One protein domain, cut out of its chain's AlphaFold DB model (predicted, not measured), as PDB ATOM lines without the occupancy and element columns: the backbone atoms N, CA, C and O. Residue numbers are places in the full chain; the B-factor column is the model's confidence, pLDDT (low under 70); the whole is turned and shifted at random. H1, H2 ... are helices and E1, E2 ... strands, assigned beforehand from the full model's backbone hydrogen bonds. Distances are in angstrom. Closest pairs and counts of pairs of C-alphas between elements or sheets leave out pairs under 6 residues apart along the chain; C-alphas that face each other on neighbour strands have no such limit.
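Overview. This is residues 82 to 201 and 254 to 289 of the 291 residues of an uncharacterized protein of Corallococcus exercitus (UniProt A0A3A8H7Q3). Little regular structure: a small, twisted antiparallel sheet, E1 - E3 - E5 - E6, reaches from near the middle, where E2 lies beside E1, out to E6 at the edge, with H4 towards that end, H1, H2 and H3 towards the other, and long loops, residues 86 to 120 and 143 to 164, between the named elements. The printed part has 156 residues, 60 in named elements, mixed helices and strands: E1 H1 H2 E2 E3 E4 H3 E5 E6 H4. It is compact, radius of gyration of the C-alphas 16.6 A, spanning 50 by 36 by 30 A.

Along the chain. E1 is residues 82 to 85, from C-alpha 82 at (239.630, 287.620, 134.631); E3 165 to 169; E5 261 to 265; E6 271 to 274. E2 is 137 to 142, 15.1 A; E4 179 to 181. H1 is 121 to 126, H2 129 to 133, H3 183 to 192, and H4 276 to 287, 17.7 A, ending at (221.735, 301.223, 144.635).

Arrangement. Within hydrogen-bond range are N 83 and O 167 of E1 and E3, 2.9 A; N 166 and O 263 of E3 and E5, 3.0 A; N 264 and O 272 of hairpin E5 and E6, 2.9 A. H1 touches H3, about perpendicular at 88 degrees; their closest C-alphas, Thr 122 and Ile 190, are 5.4 A apart. Every O i to N i+4 pair is within range in H1, H2 and H3, 6 of 8 in H4.

Size, cuts and confidence. Residues 202 to 253 are not printed; C-alphas 201 and 254 are 28.5 A apart. Links E1 to H1 and E2 to E3 are long. Model pLDDT is under 70 at 146 to 149, 152, 154 to 158 and 289.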
ATOM      1  N   THR A  82     240.418 287.815 133.412       92.25
ATOM      2  CA  THR A  82     239.630 287.620 134.631       92.25
ATOM      3  C   THR A  82     239.816 288.771 135.600       92.25
ATOM      4  O   THR A  82     240.906 289.314 135.763       92.25
ATOM      5  N   ARG A  83     238.739 289.163 136.270       92.50
ATOM      6  CA  ARG A  83     238.785 290.142 137.352       92.50
ATOM      7  C   ARG A  83     237.888 289.680 138.483       92.50
ATOM      8  O   ARG A  83     236.729 289.336 138.263       92.50
ATOM      9  N   ARG A  84     238.406 289.740 139.708       91.81
ATOM     10  CA  ARG A  84     237.605 289.543 140.914       91.81
ATOM     11  C   ARG A  84     237.046 290.860 141.445       91.81
ATOM     12  O   ARG A  84     237.661 291.926 141.330       91.81
ATOM     13  N   ASP A  85     235.848 290.789 142.013       91.00
ATOM     14  CA  ASP A  85     235.205 291.931 142.650       91.00
ATOM     15  C   ASP A  85     234.357 291.552 143.864       91.00
ATOM     16  O   ASP A  85     233.791 290.467 143.936       91.00
ATOM     17  N   ASN A  86     234.226 292.476 144.808       91.31
ATOM     18  CA  ASN A  86     233.250 292.380 145.890       91.31
ATOM     19  C   ASN A  86     231.998 293.216 145.603       91.31
ATOM     20  O   ASN A  86     230.930 292.885 146.109       91.31
ATOM     21  N   PHE A  87     232.115 294.263 144.780       92.19
ATOM     22  CA  PHE A  87     231.046 295.228 144.523       92.19
ATOM     23  C   PHE A  87     231.054 295.647 143.040       92.19
ATOM     24  O   PHE A  87     231.380 296.790 142.724       92.19
ATOM     25  N   PRO A  88     230.742 294.725 142.105       94.19
ATOM     26  CA  PRO A  88     230.944 294.944 140.672       94.19
ATOM     27  C   PRO A  88     230.029 296.017 140.066       94.19
ATOM     28  O   PRO A  88     230.364 296.540 139.011       94.19
ATOM     29  N   PHE A  89     228.913 296.361 140.714       94.69
ATOM     30  CA  PHE A  89     227.980 297.409 140.271       94.69
ATOM     31  C   PHE A  89     228.236 298.776 140.932       94.69
ATOM     32  O   PHE A  89     227.606 299.752 140.549       94.69
ATOM     33  N   ASN A  90     229.126 298.876 141.930       92.75
ATOM     34  CA  ASN A  90     229.336 300.116 142.682       92.75
ATOM     35  C   ASN A  90     230.624 300.828 142.234       92.75
ATOM     36  O   ASN A  90     231.733 300.361 142.509       92.75
ATOM     37  N   GLU A  91     230.462 301.991 141.595       89.75
ATOM     38  CA  GLU A  91     231.557 302.857 141.119       89.75
ATOM     39  C   GLU A  91     232.488 303.320 142.252       89.75
ATOM     40  O   GLU A  91     233.694 303.444 142.060       89.75
ATOM     41  N   VAL A  92     231.949 303.526 143.458       89.69
ATOM     42  CA  VAL A  92     232.725 303.770 144.683       89.69
ATOM     43  C   VAL A  92     232.691 302.515 145.541       89.69
ATOM     44  O   VAL A  92     231.624 302.075 145.967       89.69
ATOM     45  N   GLN A  93     233.860 301.935 145.811       82.31
ATOM     46  CA  GLN A  93     233.968 300.698 146.582       82.31
ATOM     47  C   GLN A  93     233.585 300.924 148.059       82.31
ATOM     48  O   GLN A  93     234.292 301.661 148.763       82.31
ATOM     49  N   PRO A  94     232.527 300.258 148.573       79.44
ATOM     50  CA  PRO A  94     232.179 300.283 149.990       79.44
ATOM     51  C   PRO A  94     233.379 299.941 150.880       79.44
ATOM     52  O   PRO A  94     234.247 299.157 150.491       79.44
ATOM     53  N   LYS A  95     233.414 300.514 152.092       80.12
ATOM     54  CA  LYS A  95     234.508 300.427 153.088       80.12
ATOM     55  C   LYS A  95     235.808 301.168 152.728       80.12
ATOM     56  O   LYS A  95     236.496 301.589 153.653       80.12
ATOM     57  N   TYR A  96     236.151 301.340 151.450       76.94
ATOM     58  CA  TYR A  96     237.441 301.929 151.041       76.94
ATOM     59  C   TYR A  96     237.348 303.319 150.405       76.94
ATOM     60  O   TYR A  96     238.396 303.920 150.163       76.94
ATOM     61  N   ASP A  97     236.134 303.795 150.105       83.06
ATOM     62  CA  ASP A  97     235.855 305.100 149.478       83.06
ATOM     63  C   ASP A  97     236.786 305.389 148.286       83.06
ATOM     64  O   ASP A  97     237.396 306.445 148.137       83.06
ATOM     65  N   THR A  98     237.014 304.346 147.487       83.62
ATOM     66  CA  THR A  98     237.971 304.355 146.383       83.62
ATOM     67  C   THR A  98     237.199 304.067 145.098       83.62
ATOM     68  O   THR A  98     236.567 303.008 145.013       83.62
ATOM     69  N   PRO A  99     237.223 304.986 144.114       88.88
ATOM     70  CA  PRO A  99     236.620 304.757 142.811       88.88
ATOM     71  C   PRO A  99     237.211 303.530 142.106       88.88
ATOM     72  O   PRO A  99     238.413 303.268 142.193       88.88
ATOM     73  N   LYS A 100     236.365 302.777 141.402       90.62
ATOM     74  CA  LYS A 100     236.729 301.600 140.607       90.62
ATOM     75  C   LYS A 100     235.770 301.472 139.425       90.62
ATOM     76  O   LYS A 100     234.602 301.830 139.532       90.62
ATOM     77  N   SER A 101     236.249 300.921 138.315       93.00
ATOM     78  CA  SER A 101     235.412 300.558 137.170       93.00
ATOM     79  C   SER A 101     234.217 299.695 137.610       93.00
ATOM     80  O   SER A 101     234.431 298.746 138.364       93.00
ATOM     81  N   ALA A 102     233.000 299.939 137.126       95.38
ATOM     82  CA  ALA A 102     231.792 299.224 137.556       95.38
ATOM     83  C   ALA A 102     230.855 298.872 136.388       95.38
ATOM     84  O   ALA A 102     230.945 299.444 135.304       95.38
ATOM     85  N   ILE A 103     229.972 297.899 136.609       96.38
ATOM     86  CA  ILE A 103     228.919 297.504 135.670       96.38
ATOM     87  C   ILE A 103     227.775 298.518 135.764       96.38
ATOM     88  O   ILE A 103     227.198 298.695 136.837       96.38
ATOM     89  N   ASP A 104     227.449 299.164 134.644       94.38
ATOM     90  CA  ASP A 104     226.339 300.109 134.526       94.38
ATOM     91  C   ASP A 104     224.973 299.408 134.368       94.38
ATOM     92  O   ASP A 104     224.874 298.186 134.218       94.38
ATOM     93  N   ARG A 105     223.892 300.199 134.390       93.25
ATOM     94  CA  ARG A 105     222.509 299.717 134.222       93.25
ATOM     95  C   ARG A 105     222.263 299.031 132.867       93.25
ATOM     96  O   ARG A 105     221.425 298.138 132.790       93.25
ATOM     97  N   ASP A 106     222.990 299.435 131.824       93.25
ATOM     98  CA  ASP A 106     222.922 298.842 130.479       93.25
ATOM     99  C   ASP A 106     223.725 297.528 130.389       93.25
ATOM    100  O   ASP A 106     223.772 296.885 129.337       93.25
ATOM    101  N   GLY A 107     224.387 297.131 131.477       94.19
ATOM    102  CA  GLY A 107     225.176 295.919 131.574       94.19
ATOM    103  C   GLY A 107     226.532 295.980 130.873       94.19
ATOM    104  O   GLY A 107     227.044 294.937 130.452       94.19
ATOM    105  N   ARG A 108     227.115 297.180 130.746       95.62
ATOM    106  CA  ARG A 108     228.487 297.419 130.270       95.62
ATOM    107  C   ARG A 108     229.412 297.671 131.453       95.62
ATOM    108  O   ARG A 108     229.013 298.297 132.429       95.62
ATOM    109  N   LEU A 109     230.665 297.243 131.359       95.94
ATOM    110  CA  LEU A 109     231.671 297.528 132.377       95.94
ATOM    111  C   LEU A 109     232.406 298.825 132.010       95.94
ATOM    112  O   LEU A 109     233.164 298.880 131.040       95.94
ATOM    113  N   GLN A 110     232.147 299.877 132.781       94.69
ATOM    114  CA  GLN A 110     232.699 301.216 132.598       94.69
ATOM    115  C   GLN A 110     233.953 301.405 133.462       94.69
ATOM    116  O   GLN A 110     233.902 301.069 134.646       94.69
ATOM    117  N   PRO A 111     235.066 301.959 132.946       92.44
ATOM    118  CA  PRO A 111     236.158 302.466 133.780       92.44
ATOM    119  C   PRO A 111     235.715 303.712 134.561       92.44
ATOM    120  O   PRO A 111     234.674 304.284 134.252       92.44
ATOM    121  N   VAL A 112     236.500 304.171 135.545       90.38
ATOM    122  CA  VAL A 112     236.109 305.338 136.369       90.38
ATOM    123  C   VAL A 112     235.985 306.616 135.533       90.38
ATOM    124  O   VAL A 112     235.028 307.371 135.683       90.38
ATOM    125  N   ALA A 113     236.943 306.864 134.636       85.06
ATOM    126  CA  ALA A 113     236.967 308.059 133.794       85.06
ATOM    127  C   ALA A 113     236.997 307.693 132.295       85.06
ATOM    128  O   ALA A 113     237.999 307.927 131.623       85.06
ATOM    129  N   PRO A 114     235.910 307.148 131.707       77.12
ATOM    130  CA  PRO A 114     235.912 306.601 130.338       77.12
ATOM    131  C   PRO A 114     236.221 307.634 129.245       77.12
ATOM    132  O   PRO A 114     236.569 307.272 128.121       77.12
ATOM    133  N   LYS A 115     236.081 308.925 129.567       77.19
ATOM    134  CA  LYS A 115     236.340 310.051 128.664       77.19
ATOM    135  C   LYS A 115     237.731 310.664 128.844       77.19
ATOM    136  O   LYS A 115     238.184 311.348 127.929       77.19
ATOM    137  N   ASP A 116     238.413 310.422 129.966       77.44
ATOM    138  CA  ASP A 116     239.739 310.994 130.204       77.44
ATOM    139  C   ASP A 116     240.829 310.141 129.546       77.44
ATOM    140  O   ASP A 116     241.449 309.269 130.150       77.44
ATOM    141  N   ARG A 117     241.071 310.413 128.264       73.31
ATOM    142  CA  ARG A 117     242.155 309.788 127.496       73.31
ATOM    143  C   ARG A 117     243.526 310.437 127.734       73.31
ATOM    144  O   ARG A 117     244.472 310.061 127.046       73.31
ATOM    145  N   THR A 118     243.645 311.407 128.649       81.00
ATOM    146  CA  THR A 118     244.914 312.104 128.928       81.00
ATOM    147  C   THR A 118     245.809 311.327 129.893       81.00
ATOM    148  O   THR A 118     247.033 311.418 129.802       81.00
ATOM    149  N   VAL A 119     245.220 310.495 130.762       86.50
ATOM    150  CA  VAL A 119     245.962 309.578 131.634       86.50
ATOM    151  C   VAL A 119     246.653 308.502 130.787       86.50
ATOM    152  O   VAL A 119     246.008 307.687 130.122       86.50
ATOM    153  N   THR A 120     247.985 308.493 130.817       87.25
ATOM    154  CA  THR A 120     248.823 307.498 130.132       87.25
ATOM    155  C   THR A 120     248.820 306.158 130.875       87.25
ATOM    156  O   THR A 120     248.517 306.102 132.068       87.25
ATOM    157  N   LEU A 121     249.228 305.072 130.202       87.44
ATOM    158  CA  LEU A 121     249.476 303.786 130.869       87.44
ATOM    159  C   LEU A 121     250.455 303.939 132.038       87.44
ATOM    160  O   LEU A 121     250.188 303.468 133.138       87.44
ATOM    161  N   THR A 122     251.564 304.652 131.832       85.56
ATOM    162  CA  THR A 122     252.579 304.862 132.872       85.56
ATOM    163  C   THR A 122     252.015 305.604 134.085       85.56
ATOM    164  O   THR A 122     252.320 305.248 135.223       85.56
ATOM    165  N   ALA A 123     251.143 306.593 133.859       85.44
ATOM    166  CA  ALA A 123     250.433 307.305 134.917       85.44
ATOM    167  C   ALA A 123     249.359 306.442 135.608       85.44
ATOM    168  O   ALA A 123     249.078 306.660 136.783       85.44
ATOM    169  N   HIS A 124     248.789 305.437 134.941       87.31
ATOM    170  CA  HIS A 124     247.945 304.441 135.603       87.31
ATOM    171  C   HIS A 124     248.770 303.452 136.445       87.31
ATOM    172  O   HIS A 124     248.417 303.177 137.589       87.31
ATOM    173  N   VAL A 125     249.895 302.942 135.940       85.38
ATOM    174  CA  VAL A 125     250.717 301.952 136.660       85.38
ATOM    175  C   VAL A 125     251.391 302.580 137.886       85.38
ATOM    176  O   VAL A 125     251.148 302.128 139.007       85.38
ATOM    177  N   ASP A 126     252.152 303.667 137.707       78.69
ATOM    178  CA  ASP A 126     252.957 304.305 138.764       78.69
ATOM    179  C   ASP A 126     252.559 305.763 139.070       78.69
ATOM    180  O   ASP A 126     253.349 306.541 139.601       78.69
ATOM    181  N   GLY A 127     251.335 306.190 138.756       75.62
ATOM    182  CA  GLY A 127     250.841 307.520 139.140       75.62
ATOM    183  C   GLY A 127     250.634 307.713 140.646       75.62
ATOM    184  O   GLY A 127     250.836 306.821 141.473       75.62
ATOM    185  N   ALA A 128     250.213 308.920 141.030       78.06
ATOM    186  CA  ALA A 128     249.682 309.152 142.373       78.06
ATOM    187  C   ALA A 128     248.339 308.412 142.551       78.06
ATOM    188  O   ALA A 128     247.648 308.149 141.568       78.06
ATOM    189  N   LYS A 129     247.940 308.112 143.802       77.88
ATOM    190  CA  LYS A 129     246.660 307.427 144.096       77.88
ATOM    191  C   LYS A 129     245.478 308.113 143.397       77.88
ATOM    192  O   LYS A 129     244.631 307.431 142.839       77.88
ATOM    193  N   ASP A 130     245.476 309.442 143.405       80.31
ATOM    194  CA  ASP A 130     244.488 310.307 142.758       80.31
ATOM    195  C   ASP A 130     244.399 310.069 141.235       80.31
ATOM    196  O   ASP A 130     243.348 309.707 140.712       80.31
ATOM    197  N   THR A 131     245.537 310.107 140.534       82.81
ATOM    198  CA  THR A 131     245.632 309.791 139.098       82.81
ATOM    199  C   THR A 131     245.140 308.379 138.774       82.81
ATOM    200  O   THR A 131     244.466 308.173 137.767       82.81
ATOM    201  N   LYS A 132     245.447 307.395 139.633       80.56
ATOM    202  CA  LYS A 132     244.970 306.012 139.467       80.56
ATOM    203  C   LYS A 132     243.457 305.906 139.679       80.56
ATOM    204  O   LYS A 132     242.788 305.229 138.900       80.56
ATOM    205  N   ALA A 133     242.924 306.599 140.686       81.75
ATOM    206  CA  ALA A 133     241.497 306.639 140.999       81.75
ATOM    207  C   ALA A 133     240.655 307.262 139.875       81.75
ATOM    208  O   ALA A 133     239.514 306.859 139.696       81.75
ATOM    209  N   HIS A 134     241.215 308.178 139.081       83.12
ATOM    210  CA  HIS A 134     240.521 308.856 137.977       83.12
ATOM    211  C   HIS A 134     240.988 308.403 136.586       83.12
ATOM    212  O   HIS A 134     241.012 309.184 135.640       83.12
ATOM    213  N   SER A 135     241.371 307.135 136.445       87.69
ATOM    214  CA  SER A 135     241.939 306.615 135.199       87.69
ATOM    215  C   SER A 135     240.898 305.965 134.256       87.69
ATOM    216  O   SER A 135     239.860 305.467 134.707       87.69
ATOM    217  N   PRO A 136     241.155 305.938 132.930       92.31
ATOM    218  CA  PRO A 136     240.272 305.339 131.922       92.31
ATOM    219  C   PRO A 136     240.464 303.821 131.764       92.31
ATOM    220  O   PRO A 136     239.919 303.232 130.827       92.31
ATOM    221  N   PHE A 137     241.278 303.196 132.618       93.38
ATOM    222  CA  PHE A 137     241.684 301.799 132.498       93.38
ATOM    223  C   PHE A 137     240.931 300.904 133.481       93.38
ATOM    224  O   PHE A 137     240.627 301.299 134.605       93.38
ATOM    225  N   THR A 138     240.682 299.669 133.063       93.31
ATOM    226  CA  THR A 138     240.219 298.583 133.923       93.31
ATOM    227  C   THR A 138     241.263 297.472 133.929       93.31
ATOM    228  O   THR A 138     241.551 296.921 132.868       93.31
ATOM    229  N   SER A 139     241.804 297.141 135.106       91.06
ATOM    230  CA  SER A 139     242.760 296.040 135.276       91.06
ATOM    231  C   SER A 139     242.076 294.672 135.311       91.06
ATOM    232  O   SER A 139     241.029 294.499 135.947       91.06
ATOM    233  N   PHE A 140     242.721 293.697 134.676       91.75
ATOM    234  CA  PHE A 140     242.401 292.272 134.702       91.75
ATOM    235  C   PHE A 140     243.679 291.449 134.915       91.75
ATOM    236  O   PHE A 140     244.776 291.889 134.585       91.75
ATOM    237  N   SER A 141     243.523 290.224 135.402       87.94
ATOM    238  CA  SER A 141     244.546 289.179 135.380       87.94
ATOM    239  C   SER A 141     244.295 288.261 134.184       87.94
ATOM    240  O   SER A 141     243.174 287.784 133.990       87.94
ATOM    241  N   GLY A 142     245.328 287.991 133.389       84.12
ATOM    242  CA  GLY A 142     245.265 287.095 132.234       84.12
ATOM    243  C   GLY A 142     246.503 286.204 132.154       84.12
ATOM    244  O   GLY A 142     247.513 286.498 132.787       84.12
ATOM    245  N   VAL A 143     246.444 285.131 131.365       79.88
ATOM    246  CA  VAL A 143     247.661 284.393 130.972       79.88
ATOM    247  C   VAL A 143     248.563 285.290 130.115       79.88
ATOM    248  O   VAL A 143     248.022 286.080 129.340       79.88
ATOM    249  N   PRO A 144     249.903 285.206 130.200       75.25
ATOM    250  CA  PRO A 144     250.784 285.947 129.298       75.25
ATOM    251  C   PRO A 144     250.579 285.524 127.834       75.25
ATOM    252  O   PRO A 144     250.162 284.396 127.553       75.25
ATOM    253  N   VAL A 145     250.877 286.426 126.896       73.12
ATOM    254  CA  VAL A 145     250.687 286.209 125.452       73.12
ATOM    255  C   VAL A 145     251.992 286.289 124.670       73.12
ATOM    256  O   VAL A 145     252.815 287.176 124.876       73.12
ATOM    257  N   GLY A 146     252.153 285.360 123.730       66.69
ATOM    258  CA  GLY A 146     253.288 285.257 122.830       66.69
ATOM    259  C   GLY A 146     253.270 286.330 121.747       66.69
ATOM    260  O   GLY A 146     252.461 287.262 121.743       66.69
ATOM    261  N   VAL A 147     254.192 286.218 120.796       61.97
ATOM    262  CA  VAL A 147     254.388 287.262 119.779       61.97
ATOM    263  C   VAL A 147     253.264 287.345 118.736       61.97
ATOM    264  O   VAL A 147     253.076 288.368 118.093       61.97
ATOM    265  N   ASP A 148     252.465 286.296 118.641       66.00
ATOM    266  CA  ASP A 148     251.237 286.169 117.858       66.00
ATOM    267  C   ASP A 148     249.971 286.634 118.612       66.00
ATOM    268  O   ASP A 148     248.871 286.579 118.065       66.00
ATOM    269  N   GLY A 149     250.105 287.079 119.869       66.56
ATOM    270  CA  GLY A 149     248.975 287.417 120.741       66.56
ATOM    271  C   GLY A 149     248.217 286.201 121.289       66.56
ATOM    272  O   GLY A 149     247.147 286.379 121.871       66.56
ATOM    273  N   GLN A 150     248.745 284.987 121.104       71.88
ATOM    274  CA  GLN A 150     248.192 283.745 121.651       71.88
ATOM    275  C   GLN A 150     248.745 283.480 123.050       71.88
ATOM    276  O   GLN A 150     249.873 283.857 123.359       71.88
ATOM    277  N   ALA A 151     247.984 282.808 123.911       72.94
ATOM    278  CA  ALA A 151     248.436 282.494 125.265       72.94
ATOM    279  C   ALA A 151     249.699 281.605 125.274       72.94
ATOM    280  O   ALA A 151     249.706 280.523 124.681       72.94
ATOM    281  N   THR A 152     250.748 282.015 125.998       69.00
ATOM    282  CA  THR A 152     251.937 281.167 126.233       69.00
ATOM    283  C   THR A 152     251.663 280.077 127.269       69.00
ATOM    284  O   THR A 152     252.244 278.991 127.209       69.00
ATOM    285  N   GLU A 153     250.742 280.344 128.195       70.00
ATOM    286  CA  GLU A 153     250.320 279.434 129.253       70.00
ATOM    287  C   GLU A 153     248.846 279.044 129.117       70.00
ATOM    288  O   GLU A 153     248.004 279.817 128.674       70.00
ATOM    289  N   ARG A 154     248.501 277.830 129.556       61.97
ATOM    290  CA  ARG A 154     247.125 277.306 129.464       61.97
ATOM    291  C   ARG A 154     246.254 277.578 130.690       61.97
ATOM    292  O   ARG A 154     245.101 277.155 130.699       61.97
ATOM    293  N   LYS A 155     246.791 278.185 131.754       66.88
ATOM    294  CA  LYS A 155     246.084 278.298 133.035       66.88
ATOM    295  C   LYS A 155     246.133 279.713 133.598       66.88
ATOM    296  O   LYS A 155     247.171 280.176 134.047       66.88
ATOM    297  N   LEU A 156     244.960 280.329 133.672       66.75
ATOM    298  CA  LEU A 156     244.727 281.560 134.418       66.75
ATOM    299  C   LEU A 156     245.068 281.412 135.906       66.75
ATOM    300  O   LEU A 156     244.643 280.457 136.567       66.75
ATOM    301  N   VAL A 157     245.764 282.412 136.448       63.19
ATOM    302  CA  VAL A 157     245.957 282.588 137.893       63.19
ATOM    303  C   VAL A 157     244.715 283.271 138.480       63.19
ATOM    304  O   VAL A 157     244.707 284.463 138.776       63.19
ATOM    305  N   ASP A 158     243.632 282.506 138.632       68.94
ATOM    306  CA  ASP A 158     242.435 282.956 139.354       68.94
ATOM    307  C   ASP A 158     242.702 282.909 140.868       68.94
ATOM    308  O   ASP A 158     242.713 281.834 141.473       68.94
ATOM    309  N   ASN A 159     242.952 284.071 141.478       72.12
ATOM    310  CA  ASN A 159     243.143 284.195 142.922       72.12
ATOM    311  C   ASN A 159     241.811 284.579 143.613       72.12
ATOM    312  O   ASN A 159     241.351 285.717 143.456       72.12
ATOM    313  N   PRO A 160     241.196 283.674 144.404       73.06
ATOM    314  CA  PRO A 160     239.899 283.910 145.038       73.06
ATOM    315  C   PRO A 160     239.922 284.991 146.132       73.06
ATOM    316  O   PRO A 160     238.866 285.545 146.443       73.06
ATOM    317  N   ASP A 161     241.090 285.342 146.682       77.25
ATOM    318  CA  ASP A 161     241.205 286.337 147.757       77.25
ATOM    319  C   ASP A 161     240.876 287.764 147.279       77.25
ATOM    320  O   ASP A 161     240.475 288.620 148.073       77.25
ATOM    321  N   TYR A 162     240.977 288.033 145.969       75.94
ATOM    322  CA  TYR A 162     240.726 289.360 145.396       75.94
ATOM    323  C   TYR A 162     239.245 289.687 145.131       75.94
ATOM    324  O   TYR A 162     238.933 290.786 144.667       75.94
ATOM    325  N   GLY A 163     238.307 288.788 145.455       88.06
ATOM    326  CA  GLY A 163     236.879 289.116 145.440       88.06
ATOM    327  C   GLY A 163     235.931 287.948 145.177       88.06
ATOM    328  O   GLY A 163     236.258 286.955 144.525       88.06
ATOM    329  N   LYS A 164     234.704 288.106 145.680       91.81
ATOM    330  CA  LYS A 164     233.657 287.073 145.657       91.81
ATOM    331  C   LYS A 164     233.048 286.826 144.278       91.81
ATOM    332  O   LYS A 164     232.689 285.698 143.971       91.81
ATOM    333  N   HIS A 165     232.907 287.869 143.471       93.81
ATOM    334  CA  HIS A 165     232.361 287.829 142.117       93.81
ATOM    335  C   HIS A 165     233.500 287.736 141.102       93.81
ATOM    336  O   HIS A 165     234.578 288.282 141.344       93.81
ATOM    337  N   ARG A 166     233.263 287.078 139.965       95.06
ATOM    338  CA  ARG A 166     234.232 286.976 138.868       95.06
ATOM    339  C   ARG A 166     233.634 287.578 137.603       95.06
ATOM    340  O   ARG A 166     232.490 287.304 137.260       95.06
ATOM    341  N   ILE A 167     234.407 288.429 136.945       95.12
ATOM    342  CA  ILE A 167     234.123 288.977 135.622       95.12
ATOM    343  C   ILE A 167     235.107 288.306 134.666       95.12
ATOM    344  O   ILE A 167     236.310 288.327 134.939       95.12
ATOM    345  N   VAL A 168     234.608 287.716 133.580       94.44
ATOM    346  CA  VAL A 168     235.435 287.112 132.524       94.44
ATOM    347  C   VAL A 168     235.161 287.829 131.208       94.44
ATOM    348  O   VAL A 168     234.008 287.981 130.810       94.44
ATOM    349  N   HIS A 169     236.210 288.290 130.542       94.62
ATOM    350  CA  HIS A 169     236.151 289.066 129.305       94.62
ATOM    351  C   HIS A 169     237.178 288.511 128.316       94.62
ATOM    352  O   HIS A 169     238.319 288.289 128.702       94.62
ATOM    353  N   ASN A 170     236.810 288.318 127.049       93.44
ATOM    354  CA  ASN A 170     237.778 288.055 125.983       93.44
ATOM    355  C   ASN A 170     237.820 289.277 125.040       93.44
ATOM    356  O   ASN A 170     236.821 289.551 124.366       93.44
ATOM    357  N   PRO A 171     238.950 290.006 124.961       93.38
ATOM    358  CA  PRO A 171     239.104 291.170 124.092       93.38
ATOM    359  C   PRO A 171     238.800 290.919 122.616       93.38
ATOM    360  O   PRO A 171     238.222 291.788 121.963       93.38
ATOM    361  N   ALA A 172     239.176 289.754 122.079       90.50
ATOM    362  CA  ALA A 172     238.943 289.401 120.681       90.50
ATOM    363  C   ALA A 172     237.450 289.210 120.358       90.50
ATOM    364  O   ALA A 172     237.045 289.389 119.210       90.50
ATOM    365  N   GLN A 173     236.626 288.907 121.367       92.62
ATOM    366  CA  GLN A 173     235.181 288.706 121.221       92.62
ATOM    367  C   GLN A 173     234.377 290.011 121.376       92.62
ATOM    368  O   GLN A 173     233.292 290.127 120.808       92.62
ATOM    369  N   ASP A 174     234.911 291.022 122.072       93.94
ATOM    370  CA  ASP A 174     234.262 292.331 122.217       93.94
ATOM    371  C   ASP A 174     234.566 293.254 121.024       93.94
ATOM    372  O   ASP A 174     235.492 294.076 121.027       93.94
ATOM    373  N   ALA A 175     233.731 293.162 119.989       89.38
ATOM    374  CA  ALA A 175     233.844 293.977 118.778       89.38
ATOM    375  C   ALA A 175     233.746 295.499 119.028       89.38
ATOM    376  O   ALA A 175     234.168 296.285 118.178       89.38
ATOM    377  N   LYS A 176     233.200 295.933 120.174       91.38
ATOM    378  CA  LYS A 176     233.076 297.351 120.572       91.38
ATOM    379  C   LYS A 176     234.023 297.732 121.715       91.38
ATOM    380  O   LYS A 176     234.002 298.878 122.166       91.38
ATOM    381  N   GLY A 177     234.831 296.785 122.183       85.56
ATOM    382  CA  GLY A 177     235.759 296.945 123.288       85.56
ATOM    383  C   GLY A 177     236.836 297.972 122.974       85.56
ATOM    384  O   GLY A 177     237.142 298.250 121.809       85.56
ATOM    385  N   GLY A 178     237.406 298.538 124.032       85.81
ATOM    386  CA  GLY A 178     238.461 299.538 123.946       85.81
ATOM    387  C   GLY A 178     239.817 299.008 123.467       85.81
ATOM    388  O   GLY A 178     239.949 297.908 122.921       85.81
ATOM    389  N   ASP A 179     240.851 299.814 123.698       91.19
ATOM    390  CA  ASP A 179     242.229 299.359 123.525       91.19
ATOM    391  C   ASP A 179     242.573 298.395 124.666       91.19
ATOM    392  O   ASP A 179     242.316 298.708 125.832       91.19
ATOM    393  N   VAL A 180     243.175 297.254 124.343       92.31
ATOM    394  CA  VAL A 180     243.708 296.314 125.335       92.31
ATOM    395  C   VAL A 180     245.221 296.336 125.253       92.31
ATOM    396  O   VAL A 180     245.779 296.408 124.162       92.31
ATOM    397  N   PHE A 181     245.850 296.320 126.420       91.06
ATOM    398  CA  PHE A 181     247.287 296.380 126.598       91.06
ATOM    399  C   PHE A 181     247.685 295.176 127.446       91.06
ATOM    400  O   PHE A 181     247.220 295.035 128.582       91.06
ATOM    401  N   ASP A 182     248.504 294.305 126.871       85.44
ATOM    402  CA  ASP A 182     249.157 293.219 127.595       85.44
ATOM    403  C   ASP A 182     250.414 293.719 128.329       85.44
ATOM    404  O   ASP A 182     250.765 294.903 128.288       85.44
ATOM    405  N   GLN A 183     251.109 292.813 129.017       80.25
ATOM    406  CA  GLN A 183     252.299 293.150 129.798       80.25
ATOM    407  C   GLN A 183     253.405 293.744 128.912       80.25
ATOM    408  O   GLN A 183     254.104 294.659 129.349       80.25
ATOM    409  N   PHE A 184     253.538 293.288 127.660       78.88
ATOM    410  CA  PHE A 184     254.507 293.829 126.707       78.88
ATOM    411  C   PHE A 184     254.144 295.257 126.288       78.88
ATOM    412  O   PHE A 184     255.003 296.137 126.318       78.88
ATOM    413  N   ASP A 185     252.880 295.520 125.947       83.88
ATOM    414  CA  ASP A 185     252.402 296.860 125.604       83.88
ATOM    415  C   ASP A 185     252.582 297.843 126.769       83.88
ATOM    416  O   ASP A 185     253.044 298.967 126.557       83.88
ATOM    417  N   ILE A 186     252.261 297.413 127.994       86.94
ATOM    418  CA  ILE A 186     252.426 298.205 129.219       86.94
ATOM    419  C   ILE A 186     253.906 298.514 129.458       86.94
ATOM    420  O   ILE A 186     254.273 299.680 129.619       86.94
ATOM    421  N   GLN A 187     254.770 297.498 129.432       81.62
ATOM    422  CA  GLN A 187     256.209 297.669 129.613       81.62
ATOM    423  C   GLN A 187     256.841 298.528 128.515       81.62
ATOM    424  O   GLN A 187     257.639 299.409 128.822       81.62
ATOM    425  N   ARG A 188     256.473 298.338 127.243       82.06
ATOM    426  CA  ARG A 188     256.952 299.168 126.129       82.06
ATOM    427  C   ARG A 188     256.587 300.632 126.348       82.06
ATOM    428  O   ARG A 188     257.475 301.478 126.306       82.06
ATOM    429  N   ASP A 189     255.316 300.926 126.625       86.25
ATOM    430  CA  ASP A 189     254.853 302.290 126.890       86.25
ATOM    431  C   ASP A 189     255.540 302.885 128.146       86.25
ATOM    432  O   ASP A 189     255.864 304.070 128.159       86.25
ATOM    433  N   ILE A 190     255.856 302.089 129.182       86.50
ATOM    434  CA  ILE A 190     256.685 302.527 130.326       86.50
ATOM    435  C   ILE A 190     258.138 302.812 129.905       86.50
ATOM    436  O   ILE A 190     258.698 303.823 130.336       86.50
ATOM    437  N   ARG A 191     258.767 301.970 129.071       84.31
ATOM    438  CA  ARG A 191     260.150 302.166 128.588       84.31
ATOM    439  C   ARG A 191     260.281 303.414 127.714       84.31
ATOM    440  O   ARG A 191     261.253 304.148 127.869       84.31
ATOM    441  N   THR A 192     259.304 303.693 126.849       82.44
ATOM    442  CA  THR A 192     259.345 304.824 125.902       82.44
ATOM    443  C   THR A 192     258.756 306.129 126.442       82.44
ATOM    444  O   THR A 192     258.979 307.183 125.846       82.44
ATOM    445  N   SER A 193     258.025 306.096 127.563       84.75
ATOM    446  CA  SER A 193     257.346 307.278 128.107       84.75
ATOM    447  C   SER A 193     258.298 308.446 128.388       84.75
ATOM    448  O   SER A 193     259.297 308.317 129.103       84.75
ATOM    449  N   THR A 194     257.931 309.617 127.870       84.38
ATOM    450  CA  THR A 194     258.607 310.905 128.082       84.38
ATOM    451  C   THR A 194     258.042 311.687 129.274       84.38
ATOM    452  O   THR A 194     258.373 312.860 129.455       84.38
ATOM    453  N   GLN A 195     257.181 311.066 130.088       83.12
ATOM    454  CA  GLN A 195     256.577 311.706 131.255       83.12
ATOM    455  C   GLN A 195     257.667 312.191 132.238       83.12
ATOM    456  O   GLN A 195     258.524 311.396 132.638       83.12
ATOM    457  N   PRO A 196     257.643 313.471 132.662       83.25
ATOM    458  CA  PRO A 196     258.616 314.002 133.610       83.25
ATOM    459  C   PRO A 196     258.656 313.216 134.926       83.25
ATOM    460  O   PRO A 196     257.629 312.757 135.425       83.25
ATOM    461  N   GLY A 197     259.855 313.091 135.494       83.50
ATOM    462  CA  GLY A 197     260.087 312.455 136.790       83.50
ATOM    463  C   GLY A 197     260.187 310.926 136.781       83.50
ATOM    464  O   GLY A 197     260.488 310.350 137.820       83.50
ATOM    465  N   LEU A 198     259.993 310.238 135.647       85.31
ATOM    466  CA  LEU A 198     260.127 308.770 135.601       85.31
ATOM    467  C   LEU A 198     261.551 308.275 135.885       85.31
ATOM    468  O   LEU A 198     261.727 307.232 136.511       85.31
ATOM    469  N   ASP A 199     262.561 309.029 135.459       88.56
ATOM    470  CA  ASP A 199     263.973 308.682 135.648       88.56
ATOM    471  C   ASP A 199     264.566 309.264 136.947       88.56
ATOM    472  O   ASP A 199     265.755 309.111 137.221       88.56
ATOM    473  N   GLU A 200     263.737 309.907 137.778       88.44
ATOM    474  CA  GLU A 200     264.105 310.283 139.144       88.44
ATOM    475  C   GLU A 200     264.091 309.062 140.069       88.44
ATOM    476  O   GLU A 200     263.342 308.102 139.862       88.44
ATOM    477  N   THR A 201     264.889 309.122 141.139       89.56
ATOM    478  CA  THR A 201     264.916 308.100 142.189       89.56
ATOM    479  C   THR A 201     263.521 307.879 142.774       89.56
ATOM    480  O   THR A 201     262.908 308.792 143.335       89.56
ATOM    481  N   ARG A 254     241.405 300.012 128.151       93.38
ATOM    482  CA  ARG A 254     241.082 301.447 128.114       93.38
ATOM    483  C   ARG A 254     239.734 301.699 127.453       93.38
ATOM    484  O   ARG A 254     239.617 301.619 126.231       93.38
ATOM    485  N   GLY A 255     238.756 302.125 128.247       91.06
ATOM    486  CA  GLY A 255     237.391 302.413 127.798       91.06
ATOM    487  C   GLY A 255     236.375 301.343 128.203       91.06
ATOM    488  O   GLY A 255     236.667 300.450 128.993       91.06
ATOM    489  N   THR A 256     235.152 301.485 127.689       94.00
ATOM    490  CA  THR A 256     234.004 300.624 128.006       94.00
ATOM    491  C   THR A 256     234.175 299.210 127.455       94.00
ATOM    492  O   THR A 256     234.531 299.031 126.289       94.00
ATOM    493  N   ILE A 257     233.845 298.216 128.278       96.00
ATOM    494  CA  ILE A 257     233.782 296.801 127.900       96.00
ATOM    495  C   ILE A 257     232.313 296.413 127.734       96.00
ATOM    496  O   ILE A 257     231.495 296.607 128.640       96.00
ATOM    497  N   HIS A 258     231.978 295.885 126.563       95.88
ATOM    498  CA  HIS A 258     230.621 295.551 126.157       95.88
ATOM    499  C   HIS A 258     230.338 294.060 126.261       95.88
ATOM    500  O   HIS A 258     229.190 293.722 126.520       95.88
ATOM    501  N   ASP A 259     231.335 293.183 126.124       95.06
ATOM    502  CA  ASP A 259     231.121 291.734 126.153       95.06
ATOM    503  C   ASP A 259     231.986 291.048 127.212       95.06
ATOM    504  O   ASP A 259     233.214 290.995 127.141       95.06
ATOM    505  N   PHE A 260     231.301 290.559 128.246       96.00
ATOM    506  CA  PHE A 260     231.859 289.850 129.391       96.00
ATOM    507  C   PHE A 260     230.776 288.972 130.035       96.00
ATOM    508  O   PHE A 260     229.579 289.241 129.895       96.00
ATOM    509  N   SER A 261     231.187 287.953 130.784       95.69
ATOM    510  CA  SER A 261     230.317 287.219 131.701       95.69
ATOM    511  C   SER A 261     230.517 287.721 133.133       95.69
ATOM    512  O   SER A 261     231.630 288.048 133.550       95.69
ATOM    513  N   LEU A 262     229.423 287.802 133.894       97.00
ATOM    514  CA  LEU A 262     229.461 287.984 135.342       97.00
ATOM    515  C   LEU A 262     229.119 286.653 136.004       97.00
ATOM    516  O   LEU A 262     228.150 285.992 135.630       97.00
ATOM    517  N   GLU A 263     229.882 286.298 137.027       96.00
ATOM    518  CA  GLU A 263     229.617 285.165 137.896       96.00
ATOM    519  C   GLU A 263     229.550 285.617 139.358       96.00
ATOM    520  O   GLU A 263     230.356 286.429 139.830       96.00
ATOM    521  N   ARG A 264     228.587 285.072 140.101       94.88
ATOM    522  CA  ARG A 264     228.374 285.367 141.523       94.88
ATOM    523  C   ARG A 264     228.326 284.061 142.321       94.88
ATOM    524  O   ARG A 264     227.900 283.054 141.762       94.88
ATOM    525  N   PRO A 265     228.761 284.055 143.593       93.12
ATOM    526  CA  PRO A 265     228.614 282.884 144.441       93.12
ATOM    527  C   PRO A 265     227.129 282.637 144.724       93.12
ATOM    528  O   PRO A 265     226.390 283.584 145.004       93.12
ATOM    529  N   ASP A 266     226.717 281.375 144.655       91.69
ATOM    530  CA  ASP A 266     225.451 280.893 145.203       91.69
ATOM    531  C   ASP A 266     225.530 280.703 146.733       91.69
ATOM    532  O   ASP A 266     226.552 280.988 147.366       91.69
ATOM    533  N   ASP A 267     224.453 280.192 147.337       89.88
ATOM    534  CA  ASP A 267     224.362 279.918 148.781       89.88
ATOM    535  C   ASP A 267     225.376 278.863 149.276       89.88
ATOM    536  O   ASP A 267     225.592 278.713 150.480       89.88
ATOM    537  N   HIS A 268     226.030 278.143 148.359       90.25
ATOM    538  CA  HIS A 268     227.098 277.178 148.632       90.25
ATOM    539  C   HIS A 268     228.494 277.719 148.278       90.25
ATOM    540  O   HIS A 268     229.484 276.993 148.376       90.25
ATOM    541  N   GLY A 269     228.593 278.989 147.873       86.75
ATOM    542  CA  GLY A 269     229.836 279.646 147.479       86.75
ATOM    543  C   GLY A 269     230.335 279.292 146.075       86.75
ATOM    544  O   GLY A 269     231.411 279.754 145.692       86.75
ATOM    545  N   GLN A 270     229.594 278.504 145.288       91.25
ATOM    546  CA  GLN A 270     229.983 278.182 143.914       91.25
ATOM    547  C   GLN A 270     229.663 279.348 142.984       91.25
ATOM    548  O   GLN A 270     228.563 279.894 143.013       91.25
ATOM    549  N   LEU A 271     230.600 279.697 142.102       93.31
ATOM    550  CA  LEU A 271     230.353 280.689 141.061       93.31
ATOM    551  C   LEU A 271     229.303 280.175 140.063       93.31
ATOM    552  O   LEU A 271     229.462 279.108 139.468       93.31
ATOM    553  N   LYS A 272     228.234 280.954 139.876       95.56
ATOM    554  CA  LYS A 272     227.194 280.759 138.861       95.56
ATOM    555  C   LYS A 272     227.131 281.975 137.950       95.56
ATOM    556  O   LYS A 272     227.209 283.110 138.422       95.56
ATOM    557  N   HIS A 273     226.968 281.725 136.655       95.62
ATOM    558  CA  HIS A 273     226.759 282.768 135.658       95.62
ATOM    559  C   HIS A 273     225.458 283.540 135.921       95.62
ATOM    560  O   HIS A 273     224.432 282.951 136.259       95.62
ATOM    561  N   VAL A 274     225.512 284.857 135.737       95.00
ATOM    562  CA  VAL A 274     224.374 285.778 135.790       95.00
ATOM    563  C   VAL A 274     224.014 286.168 134.362       95.00
ATOM    564  O   VAL A 274     224.887 286.643 133.632       95.00
ATOM    565  N   SER A 275     222.750 286.006 133.961       93.38
ATOM    566  CA  SER A 275     222.329 286.410 132.617       93.38
ATOM    567  C   SER A 275     222.312 287.934 132.483       93.38
ATOM    568  O   SER A 275     222.062 288.659 133.447       93.38
ATOM    569  N   ARG A 276     222.564 288.440 131.271       91.06
ATOM    570  CA  ARG A 276     222.648 289.892 131.027       91.06
ATOM    571  C   ARG A 276     221.332 290.614 131.327       91.06
ATOM    572  O   ARG A 276     221.363 291.726 131.842       91.06
ATOM    573  N   ASP A 277     220.201 289.944 131.110       91.81
ATOM    574  CA  ASP A 277     218.859 290.458 131.417       91.81
ATOM    575  C   ASP A 277     218.683 290.813 132.907       91.81
ATOM    576  O   ASP A 277     217.932 291.723 133.242       91.81
ATOM    577  N   GLN A 278     219.416 290.146 133.807       92.56
ATOM    578  CA  GLN A 278     219.373 290.406 135.251       92.56
ATOM    579  C   GLN A 278     220.218 291.619 135.675       92.56
ATOM    580  O   GLN A 278     220.128 292.051 136.824       92.56
ATOM    581  N   PHE A 279     221.073 292.174 134.805       94.31
ATOM    582  CA  PHE A 279     222.046 293.192 135.224       94.31
ATOM    583  C   PHE A 279     221.367 294.504 135.645       94.31
ATOM    584  O   PHE A 279     221.831 295.131 136.595       94.31
ATOM    585  N   ALA A 280     220.251 294.886 135.015       93.38
ATOM    586  CA  ALA A 280     219.503 296.092 135.379       93.38
ATOM    587  C   ALA A 280     218.864 295.989 136.778       93.38
ATOM    588  O   ALA A 280     218.967 296.928 137.569       93.38
ATOM    589  N   ASP A 281     218.268 294.838 137.110       93.25
ATOM    590  CA  ASP A 281     217.681 294.585 138.433       93.25
ATOM    591  C   ASP A 281     218.760 294.538 139.523       93.25
ATOM    592  O   ASP A 281     218.600 295.133 140.589       93.25
ATOM    593  N   LEU A 282     219.897 293.890 139.239       93.69
ATOM    594  CA  LEU A 282     221.038 293.823 140.156       93.69
ATOM    595  C   LEU A 282     221.716 295.182 140.362       93.69
ATOM    596  O   LEU A 282     222.136 295.484 141.481       93.69
ATOM    597  N   PHE A 283     221.798 296.006 139.316       94.25
ATOM    598  CA  PHE A 283     222.247 297.390 139.418       94.25
ATOM    599  C   PHE A 283     221.312 298.188 140.333       94.25
ATOM    600  O   PHE A 283     221.780 298.859 141.252       94.25
ATOM    601  N   ASP A 284     219.996 298.085 140.132       92.56
ATOM    602  CA  ASP A 284     219.019 298.769 140.977       92.56
ATOM    603  C   ASP A 284     219.086 298.280 142.433       92.56
ATOM    604  O   ASP A 284     219.113 299.098 143.349       92.56
ATOM    605  N   ASP A 285     219.194 296.974 142.682       91.19
ATOM    606  CA  ASP A 285     219.343 296.416 144.034       91.19
ATOM    607  C   ASP A 285     220.633 296.862 144.740       91.19
ATOM    608  O   ASP A 285     220.612 297.130 145.946       91.19
ATOM    609  N   ALA A 286     221.738 297.015 144.003       89.19
ATOM    610  CA  ALA A 286     222.994 297.549 144.532       89.19
ATOM    611  C   ALA A 286     222.901 299.036 144.939       89.19
ATOM    612  O   ALA A 286     223.687 299.479 145.780       89.19
ATOM    613  N   HIS A 287     221.936 299.786 144.392       88.50
ATOM    614  CA  HIS A 287     221.735 301.223 144.635       88.50
ATOM    615  C   HIS A 287     220.447 301.566 145.413       88.50
ATOM    616  O   HIS A 287     220.270 302.699 145.856       88.50
ATOM    617  N   LYS A 288     219.562 300.593 145.680       82.06
ATOM    618  CA  LYS A 288     218.390 300.755 146.570       82.06
ATOM    619  C   LYS A 288     218.766 300.979 148.043       82.06
ATOM    620  O   LYS A 288     217.910 301.384 148.820       82.06
ATOM    621  N   LYS A 289     220.020 300.723 148.439       55.03
ATOM    622  CA  LYS A 289     220.528 300.890 149.820       55.03
ATOM    623  C   LYS A 289     221.272 302.213 150.075       55.03
ATOM    624  O   LYS A 289     221.878 302.361 151.131       55.03
TER     625      LYS A 289